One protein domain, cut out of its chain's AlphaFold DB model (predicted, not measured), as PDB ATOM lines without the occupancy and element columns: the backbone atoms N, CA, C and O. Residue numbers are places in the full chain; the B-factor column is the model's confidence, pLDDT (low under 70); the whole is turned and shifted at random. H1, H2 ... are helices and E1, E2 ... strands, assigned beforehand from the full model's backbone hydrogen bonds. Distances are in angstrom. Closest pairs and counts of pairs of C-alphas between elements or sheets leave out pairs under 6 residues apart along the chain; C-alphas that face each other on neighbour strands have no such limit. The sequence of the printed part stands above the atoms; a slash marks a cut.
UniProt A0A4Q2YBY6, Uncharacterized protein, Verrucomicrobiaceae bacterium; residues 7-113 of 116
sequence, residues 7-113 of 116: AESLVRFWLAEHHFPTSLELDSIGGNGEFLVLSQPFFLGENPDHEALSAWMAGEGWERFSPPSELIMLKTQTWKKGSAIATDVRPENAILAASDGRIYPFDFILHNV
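What this domain is: This is residues 7 to 113 of the 116 residues of an uncharacterized protein of Verrucomicrobiaceae bacterium (UniProt A0A4Q2YBY6). A small three-stranded sheet, E3, E4 and E7, has the helix H1 crossing over one face, and a two-stranded hairpin, E1 and E2, lies beyond H1 at one end of the model. A second hairpin, E5 and E6, forms a separate two-stranded piece; H2 comes near both E6 and the edge strand E3, and the little helix H3 is near the far end of the long axis from E1 and E2. The printed part has 107 residues with three named helices and seven named strands, in the order H1 E1 E2 H2 H3 E3 E4 E5 E6 E7, a mixed class of helices and strands. The largest sheet runs E3, E4, E7, all antiparallel. The whole is compact, with a radius of gyration of the C-alphas of 14.6 A and spans of 41 by 36 by 21 A.

How they stand to each other: In the largest sheet the inner strand E4, residues 84 to 87, is antiparallel to the edge strands E3, residues 79 to 81, and E7, residues 109 to 112. N 79 and O 86 are 2.8 A apart, and N 85 and O 111 are 2.8 A apart, both within hydrogen-bond range. H1, residues 7 to 19, is on one face of this sheet, making two layers, a helix over a sheet. Its height over the sheet is 8.3 A, and it lies over E7, across the strands, at 84 degrees to E7 on the local plane; it only just fails to lie over E4, on which 2 of its C-alphas fall. The closest C-alphas of H1 and E7, those of Leu 15 and Leu 110, are 6.8 A apart. The hairpin of E1, residues 25 to 29, and E2, residues 36 to 39, has N 25 and O 39 2.8 A apart; the closest C-alphas of H1 and E2, Ser 9 and Leu 36, are 6.7 A apart. H2, residues 50 to 59, only grazes the largest sheet with its residues 54 to 58. The hairpin of E5, residues 94 to 97, and E6, residues 103 to 105, has N 95 and O 104 2.9 A apart; the closest C-alphas of H2 and E6, Trp 56 and Ile 103, are 7.6 A apart. H3, residues 72 to 76, is not on the largest sheet; its closest C-alpha pair with E4, Leu 74 and Thr 87, is 7.2 A apart. Every O i to N i+4 pair is within hydrogen-bond range in H1 and H2; H3 has 0 of 1, and 1 of 2 O i to N i+3 pairs.

Where its parts are: H1 is 18.3 A long and begins at C-alpha 7 (-30.303, -24.734, 34.754); H2 is 14.0 A, E1 11.6 A and E7 10.5 A. E7 ends at C-alpha 112 (-18.067, -26.380, 41.953).

The domain as a whole: The C-alphas farthest apart, those of Asn 32 and Glu 51, are 43.8 A apart. The printed part has no cut, and the link from H2 to H3 is long, with 12 residues. The mean pLDDT of the printed part is 85.0; residues 33, 68 to 75 and 113 are under 70.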
ATOM      1  N   ALA A   7     -30.895 -23.727  33.874       79.06
ATOM      2  CA  ALA A   7     -30.303 -24.734  34.754       79.06
ATOM      3  C   ALA A   7     -28.968 -24.269  35.369       79.06
ATOM      4  O   ALA A   7     -28.735 -24.462  36.557       79.06
ATOM      5  N   GLU A   8     -28.116 -23.608  34.583       78.25
ATOM      6  CA  GLU A   8     -26.849 -23.044  35.058       78.25
ATOM      7  C   GLU A   8     -27.102 -21.865  36.006       78.25
ATOM      8  O   GLU A   8     -26.430 -21.750  37.030       78.25
ATOM      9  N   SER A   9     -28.094 -21.017  35.710       79.81
ATOM     10  CA  SER A   9     -28.496 -19.908  36.585       79.81
ATOM     11  C   SER A   9     -29.005 -20.397  37.941       79.81
ATOM     12  O   SER A   9     -28.617 -19.839  38.963       79.81
ATOM     13  N   LEU A  10     -29.813 -21.462  37.971       83.19
ATOM     14  CA  LEU A  10     -30.309 -22.070  39.211       83.19
ATOM     15  C   LEU A  10     -29.178 -22.678  40.044       83.19
ATOM     16  O   LEU A  10     -29.140 -22.483  41.255       83.19
ATOM     17  N   VAL A  11     -28.236 -23.377  39.404       83.31
ATOM     18  CA  VAL A  11     -27.064 -23.936  40.096       83.31
ATOM     19  C   VAL A  11     -26.194 -22.822  40.677       83.31
ATOM     20  O   VAL A  11     -25.763 -22.925  41.821       83.31
ATOM     21  N   ARG A  12     -25.958 -21.738  39.927       80.38
ATOM     22  CA  ARG A  12     -25.186 -20.584  40.415       80.38
ATOM     23  C   ARG A  12     -25.880 -19.863  41.562       80.38
ATOM     24  O   ARG A  12     -25.215 -19.537  42.535       80.38
ATOM     25  N   PHE A  13     -27.192 -19.658  41.462       84.75
ATOM     26  CA  PHE A  13     -27.991 -19.078  42.539       84.75
ATOM     27  C   PHE A  13     -27.918 -19.936  43.808       84.75
ATOM     28  O   PHE A  13     -27.587 -19.426  44.874       84.75
ATOM     29  N   TRP A  14     -28.124 -21.252  43.682       86.31
ATOM     30  CA  TRP A  14     -27.995 -22.178  44.807       86.31
ATOM     31  C   TRP A  14     -26.590 -22.157  45.416       86.31
ATOM     32  O   TRP A  14     -26.459 -22.115  46.635       86.31
ATOM     33  N   LEU A  15     -25.537 -22.148  44.589       86.62
ATOM     34  CA  LEU A  15     -24.158 -22.056  45.073       86.62
ATOM     35  C   LEU A  15     -23.918 -20.749  45.836       86.62
ATOM     36  O   LEU A  15     -23.298 -20.797  46.892       86.62
ATOM     37  N   ALA A  16     -24.404 -19.617  45.324       87.12
ATOM     38  CA  ALA A  16     -24.257 -18.312  45.961       87.12
ATOM     39  C   ALA A  16     -24.897 -18.289  47.351       87.12
ATOM     40  O   ALA A  16     -24.183 -18.079  48.328       87.12
ATOM     41  N   GLU A  17     -26.182 -18.627  47.449       86.00
ATOM     42  CA  GLU A  17     -26.922 -18.647  48.720       86.00
ATOM     43  C   GLU A  17     -26.401 -19.714  49.699       86.00
ATOM     44  O   GLU A  17     -26.453 -19.537  50.914       86.00
ATOM     45  N   HIS A  18     -25.872 -20.837  49.199       89.25
ATOM     46  CA  HIS A  18     -25.302 -21.878  50.058       89.25
ATOM     47  C   HIS A  18     -23.975 -21.457  50.700       89.25
ATOM     48  O   HIS A  18     -23.636 -21.906  51.796       89.25
ATOM     49  N   HIS A  19     -23.193 -20.643  49.994       90.06
ATOM     50  CA  HIS A  19     -21.828 -20.313  50.383       90.06
ATOM     51  C   HIS A  19     -21.664 -18.931  50.998       90.06
ATOM     52  O   HIS A  19     -20.697 -18.721  51.734       90.06
ATOM     53  N   PHE A  20     -22.570 -18.013  50.687       88.94
ATOM     54  CA  PHE A  20     -22.504 -16.629  51.105       88.94
ATOM     55  C   PHE A  20     -23.895 -16.116  51.476       88.94
ATOM     56  O   PHE A  20     -24.895 -16.568  50.921       88.94
ATOM     57  N   PRO A  21     -23.976 -15.127  52.375       80.00
ATOM     58  CA  PRO A  21     -25.241 -14.513  52.752       80.00
ATOM     59  C   PRO A  21     -25.713 -13.515  51.680       80.00
ATOM     60  O   PRO A  21     -25.872 -12.335  51.970       80.00
ATOM     61  N   THR A  22     -25.920 -13.942  50.431       76.50
ATOM     62  CA  THR A  22     -26.211 -13.022  49.314       76.50
ATOM     63  C   THR A  22     -27.542 -12.281  49.448       76.50
ATOM     64  O   THR A  22     -27.677 -11.186  48.901       76.50
ATOM     65  N   SER A  23     -28.485 -12.813  50.236       79.62
ATOM     66  CA  SER A  23     -29.828 -12.238  50.431       79.62
ATOM     67  C   SER A  23     -30.573 -12.035  49.107       79.62
ATOM     68  O   SER A  23     -31.373 -11.110  48.970       79.62
ATOM     69  N   LEU A  24     -30.257 -12.863  48.110       83.44
ATOM     70  CA  LEU A  24     -30.904 -12.846  46.814       83.44
ATOM     71  C   LEU A  24     -32.227 -13.596  46.933       83.44
ATOM     72  O   LEU A  24     -32.279 -14.767  47.306       83.44
ATOM     73  N   GLU A  25     -33.303 -12.927  46.562       84.12
ATOM     74  CA  GLU A  25     -34.636 -13.504  46.498       84.12
ATOM     75  C   GLU A  25     -35.021 -13.720  45.034       84.12
ATOM     76  O   GLU A  25     -34.696 -12.915  44.160       84.12
ATOM     77  N   LEU A  26     -35.707 -14.827  44.745       84.00
ATOM     78  CA  LEU A  26     -36.282 -15.039  43.422       84.00
ATOM     79  C   LEU A  26     -37.470 -14.088  43.247       84.00
ATOM     80  O   LEU A  26     -38.504 -14.282  43.881       84.00
ATOM     81  N   ASP A  27     -37.328 -13.108  42.359       86.56
ATOM     82  CA  ASP A  27     -38.408 -12.187  42.000       86.56
ATOM     83  C   ASP A  27     -39.318 -12.828  40.944       86.56
ATOM     84  O   ASP A  27     -40.523 -13.000  41.136       86.56
ATOM     85  N   SER A  28     -38.731 -13.251  39.822       84.12
ATOM     86  CA  SER A  28     -39.482 -13.851  38.723       84.12
ATOM     87  C   SER A  28     -38.620 -14.751  37.837       84.12
ATOM     88  O   SER A  28     -37.389 -14.729  37.860       84.12
ATOM     89  N   ILE A  29     -39.280 -15.591  37.038       82.31
ATOM     90  CA  ILE A  29     -38.639 -16.351  35.964       82.31
ATOM     91  C   ILE A  29     -38.950 -15.619  34.655       82.31
ATOM     92  O   ILE A  29     -40.114 -15.355  34.352       82.31
ATOM     93  N   GLY A  30     -37.912 -15.291  33.886       77.69
ATOM     94  CA  GLY A  30     -38.038 -14.635  32.587       77.69
ATOM     95  C   GLY A  30     -38.874 -15.439  31.589       77.69
ATOM     96  O   GLY A  30     -39.018 -16.657  31.723       77.69
ATOM     97  N   GLY A  31     -39.426 -14.766  30.573       70.62
ATOM     98  CA  GLY A  31     -40.311 -15.382  29.574       70.62
ATOM     99  C   GLY A  31     -39.767 -16.708  29.022       70.62
ATOM    100  O   GLY A  31     -38.584 -16.817  28.715       70.62
ATOM    101  N   ASN A  32     -40.635 -17.723  28.936       72.25
ATOM    102  CA  ASN A  32     -40.317 -19.110  28.555       72.25
ATOM    103  C   ASN A  32     -39.302 -19.856  29.447       72.25
ATOM    104  O   ASN A  32     -38.843 -20.931  29.064       72.25
ATOM    105  N   GLY A  33     -38.967 -19.351  30.639       68.94
ATOM    106  CA  GLY A  33     -38.030 -20.039  31.529       68.94
ATOM    107  C   GLY A  33     -36.576 -19.925  31.085       68.94
ATOM    108  O   GLY A  33     -35.802 -20.851  31.291       68.94
ATOM    109  N   GLU A  34     -36.195 -18.827  30.433       76.25
ATOM    110  CA  GLU A  34     -34.847 -18.683  29.870       76.25
ATOM    111  C   GLU A  34     -33.828 -18.105  30.866       76.25
ATOM    112  O   GLU A  34     -32.638 -18.400  30.760       76.25
ATOM    113  N   PHE A  35     -34.278 -17.325  31.852       76.50
ATOM    114  CA  PHE A  35     -33.421 -16.675  32.849       76.50
ATOM    115  C   PHE A  35     -34.136 -16.480  34.193       76.50
ATOM    116  O   PHE A  35     -35.365 -16.536  34.272       76.50
ATOM    117  N   LEU A  36     -33.354 -16.239  35.249       81.94
ATOM    118  CA  LEU A  36     -33.847 -15.861  36.575       81.94
ATOM    119  C   LEU A  36     -33.743 -14.349  36.750       81.94
ATOM    120  O   LEU A  36     -32.711 -13.762  36.419       81.94
ATOM    121  N   VAL A  37     -34.788 -13.747  37.302       83.50
ATOM    122  CA  VAL A  37     -34.754 -12.389  37.838       83.50
ATOM    123  C   VAL A  37     -34.667 -12.519  39.349       83.50
ATOM    124  O   VAL A  37     -35.520 -13.145  39.979       83.50
ATOM    125  N   LEU A  38     -33.601 -11.965  39.916       85.25
ATOM    126  CA  LEU A  38     -33.361 -11.964  41.351       85.25
ATOM    127  C   LEU A  38     -33.495 -10.535  41.868       85.25
ATOM    128  O   LEU A  38     -33.004  -9.600  41.232       85.25
ATOM    129  N   SER A  39     -34.129 -10.376  43.021       84.81
ATOM    130  CA  SER A  39     -34.109  -9.139  43.792       84.81
ATOM    131  C   SER A  39     -33.089  -9.258  44.913       84.81
ATOM    132  O   SER A  39     -32.981 -10.296  45.561       84.81
ATOM    133  N   GLN A  40     -32.355  -8.181  45.167       79.75
ATOM    134  CA  GLN A  40     -31.486  -8.060  46.330       79.75
ATOM    135  C   GLN A  40     -31.911  -6.818  47.116       79.75
ATOM    136  O   GLN A  40     -32.169  -5.779  46.493       79.75
ATOM    137  N   PRO A  41     -31.996  -6.875  48.454       77.62
ATOM    138  CA  PRO A  41     -32.168  -5.672  49.246       77.62
ATOM    139  C   PRO A  41     -30.981  -4.730  49.027       77.62
ATOM    140  O   PRO A  41     -29.836  -5.151  48.861       77.62
ATOM    141  N   PHE A  42     -31.258  -3.428  49.022       78.62
ATOM    142  CA  PHE A  42     -30.200  -2.430  48.955       78.62
ATOM    143  C   PHE A  42     -29.420  -2.420  50.273       78.62
ATOM    144  O   PHE A  42     -29.983  -2.124  51.329       78.62
ATOM    145  N   PHE A  43     -28.119  -2.695  50.203       81.06
ATOM    146  CA  PHE A  43     -27.216  -2.586  51.342       81.06
ATOM    147  C   PHE A  43     -26.519  -1.228  51.321       81.06
ATOM    148  O   PHE A  43     -25.725  -0.936  50.428       81.06
ATOM    149  N   LEU A  44     -26.800  -0.392  52.323       88.44
ATOM    150  CA  LEU A  44     -25.998   0.803  52.568       88.44
ATOM    151  C   LEU A  44     -24.712   0.388  53.285       88.44
ATOM    152  O   LEU A  44     -24.762  -0.263  54.330       88.44
ATOM    153  N   GLY A  45     -23.569   0.790  52.750       91.31
ATOM    154  CA  GLY A  45     -22.282   0.425  53.313       91.31
ATOM    155  C   GLY A  45     -21.123   0.930  52.474       91.31
ATOM    156  O   GLY A  45     -21.298   1.755  51.577       91.31
ATOM    157  N   GLU A  46     -19.946   0.407  52.777       94.94
ATOM    158  CA  GLU A  46     -18.703   0.697  52.071       94.94
ATOM    159  C   GLU A  46     -18.055  -0.599  51.588       94.94
ATOM    160  O   GLU A  46     -18.394  -1.687  52.053       94.94
ATOM    161  N   ASN A  47     -17.131  -0.512  50.635       96.06
ATOM    162  CA  ASN A  47     -16.345  -1.682  50.269       96.06
ATOM    163  C   ASN A  47     -15.418  -2.047  51.443       96.06
ATOM    164  O   ASN A  47     -14.741  -1.156  51.963       96.06
ATOM    165  N   PRO A  48     -15.352  -3.323  51.868       95.62
ATOM    166  CA  PRO A  48     -14.373  -3.735  52.866       95.62
ATOM    167  C   PRO A  48     -12.966  -3.565  52.293       95.62
ATOM    168  O   PRO A  48     -12.756  -3.786  51.102       95.62
ATOM    169  N   ASP A  49     -11.977  -3.242  53.120       95.94
ATOM    170  CA  ASP A  49     -10.592  -3.303  52.657       95.94
ATOM    171  C   ASP A  49     -10.137  -4.760  52.411       95.94
ATOM    172  O   ASP A  49     -10.820  -5.744  52.726       95.94
ATOM    173  N   HIS A  50      -8.955  -4.920  51.813       93.62
ATOM    174  CA  HIS A  50      -8.408  -6.239  51.493       93.62
ATOM    175  C   HIS A  50      -8.161  -7.127  52.724       93.62
ATOM    176  O   HIS A  50      -8.223  -8.357  52.601       93.62
ATOM    177  N   GLU A  51      -7.834  -6.536  53.874       94.69
ATOM    178  CA  GLU A  51      -7.552  -7.264  55.110       94.69
ATOM    179  C   GLU A  51      -8.854  -7.779  55.720       94.69
ATOM    180  O   GLU A  51      -8.976  -8.983  55.950       94.69
ATOM    181  N   ALA A  52      -9.852  -6.907  55.864       95.62
ATOM    182  CA  ALA A  52     -11.190  -7.233  56.331       95.62
ATOM    183  C   ALA A  52     -11.841  -8.310  55.453       95.62
ATOM    184  O   ALA A  52     -12.346  -9.306  55.973       95.62
ATOM    185  N   LEU A  53     -11.761  -8.172  54.124       95.69
ATOM    186  CA  LEU A  53     -12.304  -9.171  53.205       95.69
ATOM    187  C   LEU A  53     -11.574 -10.517  53.318       95.69
ATOM    188  O   LEU A  53     -12.217 -11.566  53.348       95.69
ATOM    189  N   SER A  54     -10.240 -10.507  53.408       94.81
ATOM    190  CA  SER A  54      -9.459 -11.743  53.573       94.81
ATOM    191  C   SER A  54      -9.756 -12.433  54.906       94.81
ATOM    192  O   SER A  54      -9.881 -13.657  54.944       94.81
ATOM    193  N   ALA A  55      -9.863 -11.663  55.991       95.62
ATOM    194  CA  ALA A  55     -10.174 -12.172  57.321       95.62
ATOM    195  C   ALA A  55     -11.583 -12.770  57.366       95.62
ATOM    196  O   ALA A  55     -11.768 -13.858  57.909       95.62
ATOM    197  N   TRP A  56     -12.555 -12.105  56.739       95.88
ATOM    198  CA  TRP A  56     -13.913 -12.619  56.615       95.88
ATOM    199  C   TRP A  56     -13.965 -13.916  55.801       95.88
ATOM    200  O   TRP A  56     -14.496 -14.903  56.297       95.88
ATOM    201  N   MET A  57     -13.337 -13.971  54.620       95.75
ATOM    202  CA  MET A  57     -13.267 -15.204  53.821       95.75
ATOM    203  C   MET A  57     -12.678 -16.371  54.629       95.75
ATOM    204  O   MET A  57     -13.242 -17.466  54.644       95.75
ATOM    205  N   ALA A  58     -11.578 -16.132  55.350       95.81
ATOM    206  CA  ALA A  58     -10.971 -17.135  56.220       95.81
ATOM    207  C   ALA A  58     -11.895 -17.549  57.382       95.81
ATOM    208  O   ALA A  58     -11.999 -18.736  57.687       95.81
ATOM    209  N   GLY A  59     -12.597 -16.593  57.999       95.00
ATOM    210  CA  GLY A  59     -13.593 -16.841  59.046       95.00
ATOM    211  C   GLY A  59     -14.781 -17.677  58.559       95.00
ATOM    212  O   GLY A  59     -15.266 -18.543  59.282       95.00
ATOM    213  N   GLU A  60     -15.170 -17.502  57.298       93.62
ATOM    214  CA  GLU A  60     -16.165 -18.319  56.598       93.62
ATOM    215  C   GLU A  60     -15.613 -19.692  56.157       93.62
ATOM    216  O   GLU A  60     -16.315 -20.472  55.511       93.62
ATOM    217  N   GLY A  61     -14.365 -20.031  56.494       94.88
ATOM    218  CA  GLY A  61     -13.742 -21.321  56.186       94.88
ATOM    219  C   GLY A  61     -13.253 -21.454  54.744       94.88
ATOM    220  O   GLY A  61     -13.120 -22.574  54.245       94.88
ATOM    221  N   TRP A  62     -13.025 -20.336  54.055       95.06
ATOM    222  CA  TRP A  62     -12.382 -20.324  52.747       95.06
ATOM    223  C   TRP A  62     -10.865 -20.223  52.872       95.06
ATOM    224  O   TRP A  62     -10.325 -19.490  53.698       95.06
ATOM    225  N   GLU A  63     -10.164 -20.897  51.971       93.81
ATOM    226  CA  GLU A  63      -8.707 -20.893  51.891       93.81
ATOM    227  C   GLU A  63      -8.258 -20.286  50.566       93.81
ATOM    228  O   GLU A  63      -8.872 -20.526  49.524       93.81
ATOM    229  N   ARG A  64      -7.162 -19.523  50.570       90.94
ATOM    230  CA  ARG A  64      -6.579 -19.018  49.320       90.94
ATOM    231  C   ARG A  64      -6.206 -20.188  48.420       90.94
ATOM    232  O   ARG A  64      -5.522 -21.118  48.843       90.94
ATOM    233  N   PHE A  65      -6.619 -20.116  47.162       85.38
ATOM    234  CA  PHE A  65      -6.398 -21.183  46.202       85.38
ATOM    235  C   PHE A  65      -5.702 -20.649  44.960       85.38
ATOM    236  O   PHE A  65      -6.179 -19.740  44.288       85.38
ATOM    237  N   SER A  66      -4.564 -21.254  44.635       79.25
ATOM    238  CA  SER A  66      -3.848 -20.991  43.395       79.25
ATOM    239  C   SER A  66      -4.136 -22.129  42.419       79.25
ATOM    240  O   SER A  66      -3.467 -23.163  42.510       79.25
ATOM    241  N   PRO A  67      -5.075 -21.976  41.466       70.12
ATOM    242  CA  PRO A  67      -5.202 -22.943  40.385       70.12
ATOM    243  C   PRO A  67      -3.878 -23.030  39.600       70.12
ATOM    244  O   PRO A  67      -3.115 -22.059  39.572       70.12
ATOM    245  N   PRO A  68      -3.585 -24.166  38.941       66.00
ATOM    246  CA  PRO A  68      -2.339 -24.375  38.195       66.00
ATOM    247  C   PRO A  68      -2.160 -23.494  36.933       66.00
ATOM    248  O   PRO A  68      -1.346 -23.819  36.077       66.00
ATOM    249  N   SER A  69      -2.875 -22.370  36.796       61.03
ATOM    250  CA  SER A  69      -2.751 -21.437  35.665       61.03
ATOM    251  C   SER A  69      -1.696 -20.342  35.891       61.03
ATOM    252  O   SER A  69      -1.490 -19.889  37.019       61.03
ATOM    253  N   GLU A  70      -1.104 -19.840  34.804       49.75
ATOM    254  CA  GLU A  70      -0.046 -18.809  34.796       49.75
ATOM    255  C   GLU A  70      -0.514 -17.380  35.151       49.75
ATOM    256  O   GLU A  70       0.308 -16.482  35.329       49.75
ATOM    257  N   LEU A  71      -1.818 -17.135  35.313       54.50
ATOM    258  CA  LEU A  71      -2.341 -15.809  35.657       54.50
ATOM    259  C   LEU A  71      -2.247 -15.552  37.170       54.50
ATOM    260  O   LEU A  71      -3.115 -15.949  37.945       54.50
ATOM    261  N   ILE A  72      -1.197 -14.839  37.590       54.25
ATOM    262  CA  ILE A  72      -0.952 -14.422  38.987       54.25
ATOM    263  C   ILE A  72      -2.161 -13.688  39.593       54.25
ATOM    264  O   ILE A  72      -2.459 -13.879  40.769       54.25
ATOM    265  N   MET A  73      -2.888 -12.910  38.787       51.84
ATOM    266  CA  MET A  73      -4.047 -12.122  39.224       51.84
ATOM    267  C   MET A  73      -5.218 -12.995  39.712       51.84
ATOM    268  O   MET A  73      -5.929 -12.605  40.631       51.84
ATOM    269  N   LEU A  74      -5.364 -14.217  39.178       62.91
ATOM    270  CA  LEU A  74      -6.344 -15.178  39.687       62.91
ATOM    271  C   LEU A  74      -5.949 -15.689  41.078       62.91
ATOM    272  O   LEU A  74      -6.821 -15.991  41.877       62.91
ATOM    273  N   LYS A  75      -4.659 -15.755  41.427       63.25
ATOM    274  CA  LYS A  75      -4.204 -16.418  42.664       63.25
ATOM    275  C   LYS A  75      -4.580 -15.673  43.943       63.25
ATOM    276  O   LYS A  75      -4.823 -16.312  44.960       63.25
ATOM    277  N   THR A  76      -4.591 -14.342  43.921       73.75
ATOM    278  CA  THR A  76      -4.900 -13.528  45.112       73.75
ATOM    279  C   THR A  76      -6.395 -13.289  45.300       73.75
ATOM    280  O   THR A  76      -6.817 -12.933  46.396       73.75
ATOM    281  N   GLN A  77      -7.185 -13.520  44.250       86.69
ATOM    282  CA  GLN A  77      -8.635 -13.301  44.207       86.69
ATOM    283  C   GLN A  77      -9.420 -14.617  44.123       86.69
ATOM    284  O   GLN A  77     -10.637 -14.599  43.957       86.69
ATOM    285  N   THR A  78      -8.727 -15.756  44.218       89.88
ATOM    286  CA  THR A  78      -9.335 -17.085  44.177       89.88
ATOM    287  C   THR A  78      -9.224 -17.772  45.526       89.88
ATOM    288  O   THR A  78      -8.159 -17.844  46.144       89.88
ATOM    289  N   TRP A  79     -10.351 -18.314  45.961       93.25
ATOM    290  CA  TRP A  79     -10.527 -18.986  47.231       93.25
ATOM    291  C   TRP A  79     -11.227 -20.322  47.022       93.25
ATOM    292  O   TRP A  79     -11.967 -20.507  46.058       93.25
ATOM    293  N   LYS A  80     -11.000 -21.267  47.928       92.00
ATOM    294  CA  LYS A  80     -11.589 -22.602  47.890       92.00
ATOM    295  C   LYS A  80     -12.158 -22.984  49.250       92.00
ATOM    296  O   LYS A  80     -11.533 -22.728  50.273       92.00
ATOM    297  N   LYS A  81     -13.316 -23.643  49.246       92.88
ATOM    298  CA  LYS A  81     -13.951 -24.248  50.427       92.88
ATOM    299  C   LYS A  81     -14.525 -25.604  50.029       92.88
ATOM    300  O   LYS A  81     -15.496 -25.689  49.281       92.88
ATOM    301  N   GLY A  82     -13.885 -26.687  50.472       91.19
ATOM    302  CA  GLY A  82     -14.240 -28.040  50.030       91.19
ATOM    303  C   GLY A  82     -14.102 -28.199  48.510       91.19
ATOM    304  O   GLY A  82     -12.998 -28.092  47.972       91.19
ATOM    305  N   SER A  83     -15.211 -28.458  47.811       88.69
ATOM    306  CA  SER A  83     -15.251 -28.553  46.343       88.69
ATOM    307  C   SER A  83     -15.660 -27.254  45.643       88.69
ATOM    308  O   SER A  83     -15.710 -27.232  44.417       88.69
ATOM    309  N   ALA A  84     -15.949 -26.183  46.384       89.12
ATOM    310  CA  ALA A  84     -16.312 -24.893  45.818       89.12
ATOM    311  C   ALA A  84     -15.080 -24.008  45.612       89.12
ATOM    312  O   ALA A  84     -14.166 -24.001  46.438       89.12
ATOM    313  N   ILE A  85     -15.074 -23.249  44.520       90.31
ATOM    314  CA  ILE A  85     -14.081 -22.227  44.196       90.31
ATOM    315  C   ILE A  85     -14.821 -20.903  44.012       90.31
ATOM    316  O   ILE A  85     -15.744 -20.828  43.206       90.31
ATOM    317  N   ALA A  86     -14.393 -19.873  44.734       91.44
ATOM    318  CA  ALA A  86     -14.798 -18.490  44.528       91.44
ATOM    319  C   ALA A  86     -13.668 -17.751  43.817       91.44
ATOM    320  O   ALA A  86     -12.520 -17.820  44.249       91.44
ATOM    321  N   THR A  87     -13.984 -17.059  42.733       89.81
ATOM    322  CA  THR A  87     -13.059 -16.180  42.011       89.81
ATOM    323  C   THR A  87     -13.603 -14.758  42.007       89.81
ATOM    324  O   THR A  87     -14.758 -14.529  42.367       89.81
ATOM    325  N   ASP A  88     -12.756 -13.812  41.610       90.06
ATOM    326  CA  ASP A  88     -13.068 -12.382  41.614       90.06
ATOM    327  C   ASP A  88     -13.394 -11.819  43.010       90.06
ATOM    328  O   ASP A  88     -14.137 -10.853  43.175       90.06
ATOM    329  N   VAL A  89     -12.807 -12.432  44.043       92.62
ATOM    330  CA  VAL A  89     -12.959 -12.014  45.439       92.62
ATOM    331  C   VAL A  89     -12.136 -10.748  45.668       92.62
ATOM    332  O   VAL A  89     -10.918 -10.810  45.871       92.62
ATOM    333  N   ARG A  90     -12.803  -9.593  45.597       93.44
ATOM    334  CA  ARG A  90     -12.202  -8.259  45.709       93.44
ATOM    335  C   ARG A  90     -13.080  -7.305  46.533       93.44
ATOM    336  O   ARG A  90     -14.299  -7.482  46.515       93.44
ATOM    337  N   PRO A  91     -12.493  -6.296  47.208       94.56
ATOM    338  CA  PRO A  91     -13.221  -5.211  47.870       94.56
ATOM    339  C   PRO A  91     -14.374  -4.640  47.051       94.56
ATOM    340  O   PRO A  91     -15.482  -4.490  47.555       94.56
ATOM    341  N   GLU A  92     -14.129  -4.379  45.768       93.69
ATOM    342  CA  GLU A  92     -15.076  -3.729  44.863       93.69
ATOM    343  C   GLU A  92     -16.306  -4.587  44.557       93.69
ATOM    344  O   GLU A  92     -17.289  -4.056  44.060       93.69
ATOM    345  N   ASN A  93     -16.260  -5.885  44.872       92.81
ATOM    346  CA  ASN A  93     -17.319  -6.860  44.613       92.81
ATOM    347  C   ASN A  93     -18.063  -7.280  45.896       92.81
ATOM    348  O   ASN A  93     -18.807  -8.269  45.892       92.81
ATOM    349  N   ALA A  94     -17.838  -6.562  47.001       93.00
ATOM    350  CA  ALA A  94     -18.494  -6.791  48.280       93.00
ATOM    351  C   ALA A  94     -18.843  -5.474  48.996       93.00
ATOM    352  O   ALA A  94     -18.189  -4.451  48.802       93.00
ATOM    353  N   ILE A  95     -19.873  -5.509  49.842       93.38
ATOM    354  CA  ILE A  95     -20.292  -4.393  50.701       93.38
ATOM    355  C   ILE A  95     -20.176  -4.829  52.158       93.38
ATOM    356  O   ILE A  95     -20.764  -5.833  52.546       93.38
ATOM    357  N   LEU A  96     -19.462  -4.059  52.973       94.44
ATOM    358  CA  LEU A  96     -19.581  -4.076  54.424       94.44
ATOM    359  C   LEU A  96     -20.802  -3.233  54.808       94.44
ATOM    360  O   LEU A  96     -20.773  -2.003  54.728       94.44
ATOM    361  N   ALA A  97     -21.898  -3.894  55.171       91.94
ATOM    362  CA  ALA A  97     -23.164  -3.232  55.446       91.94
ATOM    363  C   ALA A  97     -23.118  -2.472  56.779       91.94
ATOM    364  O   ALA A  97     -22.784  -3.021  57.828       91.94
ATOM    365  N   ALA A  98     -23.529  -1.205  56.755       92.25
ATOM    366  CA  ALA A  98     -23.574  -0.354  57.945       92.25
ATOM    367  C   ALA A  98     -24.655  -0.789  58.952       92.25
ATOM    368  O   ALA A  98     -24.578  -0.450  60.131       92.25
ATOM    369  N   SER A  99     -25.676  -1.519  58.493       89.44
ATOM    370  CA  SER A  99     -26.813  -1.953  59.311       89.44
ATOM    371  C   SER A  99     -26.462  -3.043  60.321       89.44
ATOM    372  O   SER A  99     -27.020  -3.055  61.415       89.44
ATOM    373  N   ASP A 100     -25.577  -3.967  59.955       90.06
ATOM    374  CA  ASP A 100     -25.270  -5.156  60.757       90.06
ATOM    375  C   ASP A 100     -23.778  -5.517  60.799       90.06
ATOM    376  O   ASP A 100     -23.401  -6.482  61.469       90.06
ATOM    377  N   GLY A 101     -22.925  -4.746  60.119       90.62
ATOM    378  CA  GLY A 101     -21.483  -4.963  60.074       90.62
ATOM    379  C   GLY A 101     -21.072  -6.228  59.321       90.62
ATOM    380  O   GLY A 101     -19.948  -6.695  59.509       90.62
ATOM    381  N   ARG A 102     -21.958  -6.819  58.508       91.56
ATOM    382  CA  ARG A 102     -21.655  -8.025  57.727       91.56
ATOM    383  C   ARG A 102     -21.146  -7.678  56.336       91.56
ATOM    384  O   ARG A 102     -21.490  -6.642  55.772       91.56
ATOM    385  N   ILE A 103     -20.339  -8.577  55.776       92.69
ATOM    386  CA  ILE A 103     -19.871  -8.483  54.394       92.69
ATOM    387  C   ILE A 103     -20.820  -9.267  53.485       92.69
ATOM    388  O   ILE A 103     -21.057 -10.459  53.686       92.69
ATOM    389  N   TYR A 104     -21.326  -8.578  52.469       90.62
ATOM    390  CA  TYR A 104     -22.234  -9.084  51.451       90.62
ATOM    391  C   TYR A 104     -21.527  -9.093  50.095       90.62
ATOM    392  O   TYR A 104     -21.267  -8.018  49.544       90.62
ATOM    393  N   PRO A 105     -21.192 -10.268  49.537       90.19
ATOM    394  CA  PRO A 105     -20.675 -10.338  48.180       90.19
ATOM    395  C   PRO A 105     -21.812 -10.132  47.178       90.19
ATOM    396  O   PRO A 105     -22.914 -10.646  47.366       90.19
ATOM    397  N   PHE A 106     -21.534  -9.412  46.094       85.69
ATOM    398  CA  PHE A 106     -22.511  -9.195  45.021       85.69
ATOM    399  C   PHE A 106     -21.982  -9.537  43.622       85.69
ATOM    400  O   PHE A 106     -22.791  -9.726  42.719       85.69
ATOM    401  N   ASP A 107     -20.664  -9.684  43.439       86.25
ATOM    402  CA  ASP A 107     -20.071 -10.079  42.146       86.25
ATOM    403  C   ASP A 107     -18.931 -11.103  42.298       86.25
ATOM    404  O   ASP A 107     -17.883 -11.034  41.661       86.25
ATOM    405  N   PHE A 108     -19.100 -12.067  43.207       90.25
ATOM    406  CA  PHE A 108     -18.194 -13.216  43.284       90.25
ATOM    407  C   PHE A 108     -18.633 -14.295  42.305       90.25
ATOM    408  O   PHE A 108     -19.813 -14.639  42.215       90.25
ATOM    409  N   ILE A 109     -17.667 -14.906  41.623       87.06
ATOM    410  CA  ILE A 109     -17.948 -15.981  40.675       87.06
ATOM    411  C   ILE A 109     -17.667 -17.321  41.352       87.06
ATOM    412  O   ILE A 109     -16.521 -17.640  41.677       87.06
ATOM    413  N   LEU A 110     -18.720 -18.117  41.533       87.56
ATOM    414  CA  LEU A 110     -18.655 -19.440  42.147       87.56
ATOM    415  C   LEU A 110     -18.642 -20.576  41.125       87.56
ATOM    416  O   LEU A 110     -19.430 -20.611  40.178       87.56
ATOM    417  N   HIS A 111     -17.792 -21.561  41.391       83.31
ATOM    418  CA  HIS A 111     -17.690 -22.817  40.658       83.31
ATOM    419  C   HIS A 111     -17.679 -23.988  41.635       83.31
ATOM    420  O   HIS A 111     -17.113 -23.890  42.721       83.31
ATOM    421  N   ASN A 112     -18.238 -25.126  41.233       81.62
ATOM    422  CA  ASN A 112     -18.067 -26.380  41.953       81.62
ATOM    423  C   ASN A 112     -17.220 -27.318  41.095       81.62
ATOM    424  O   ASN A 112     -17.538 -27.545  39.933       81.62
ATOM    425  N   VAL A 113     -16.156 -27.877  41.664       69.56
ATOM    426  CA  VAL A 113     -15.233 -28.779  40.953       69.56
ATOM    427  C   VAL A 113     -15.908 -30.122  40.616       69.56
ATOM    428  O   VAL A 113     -15.417 -30.868  39.776       69.56
TER     429      VAL A 113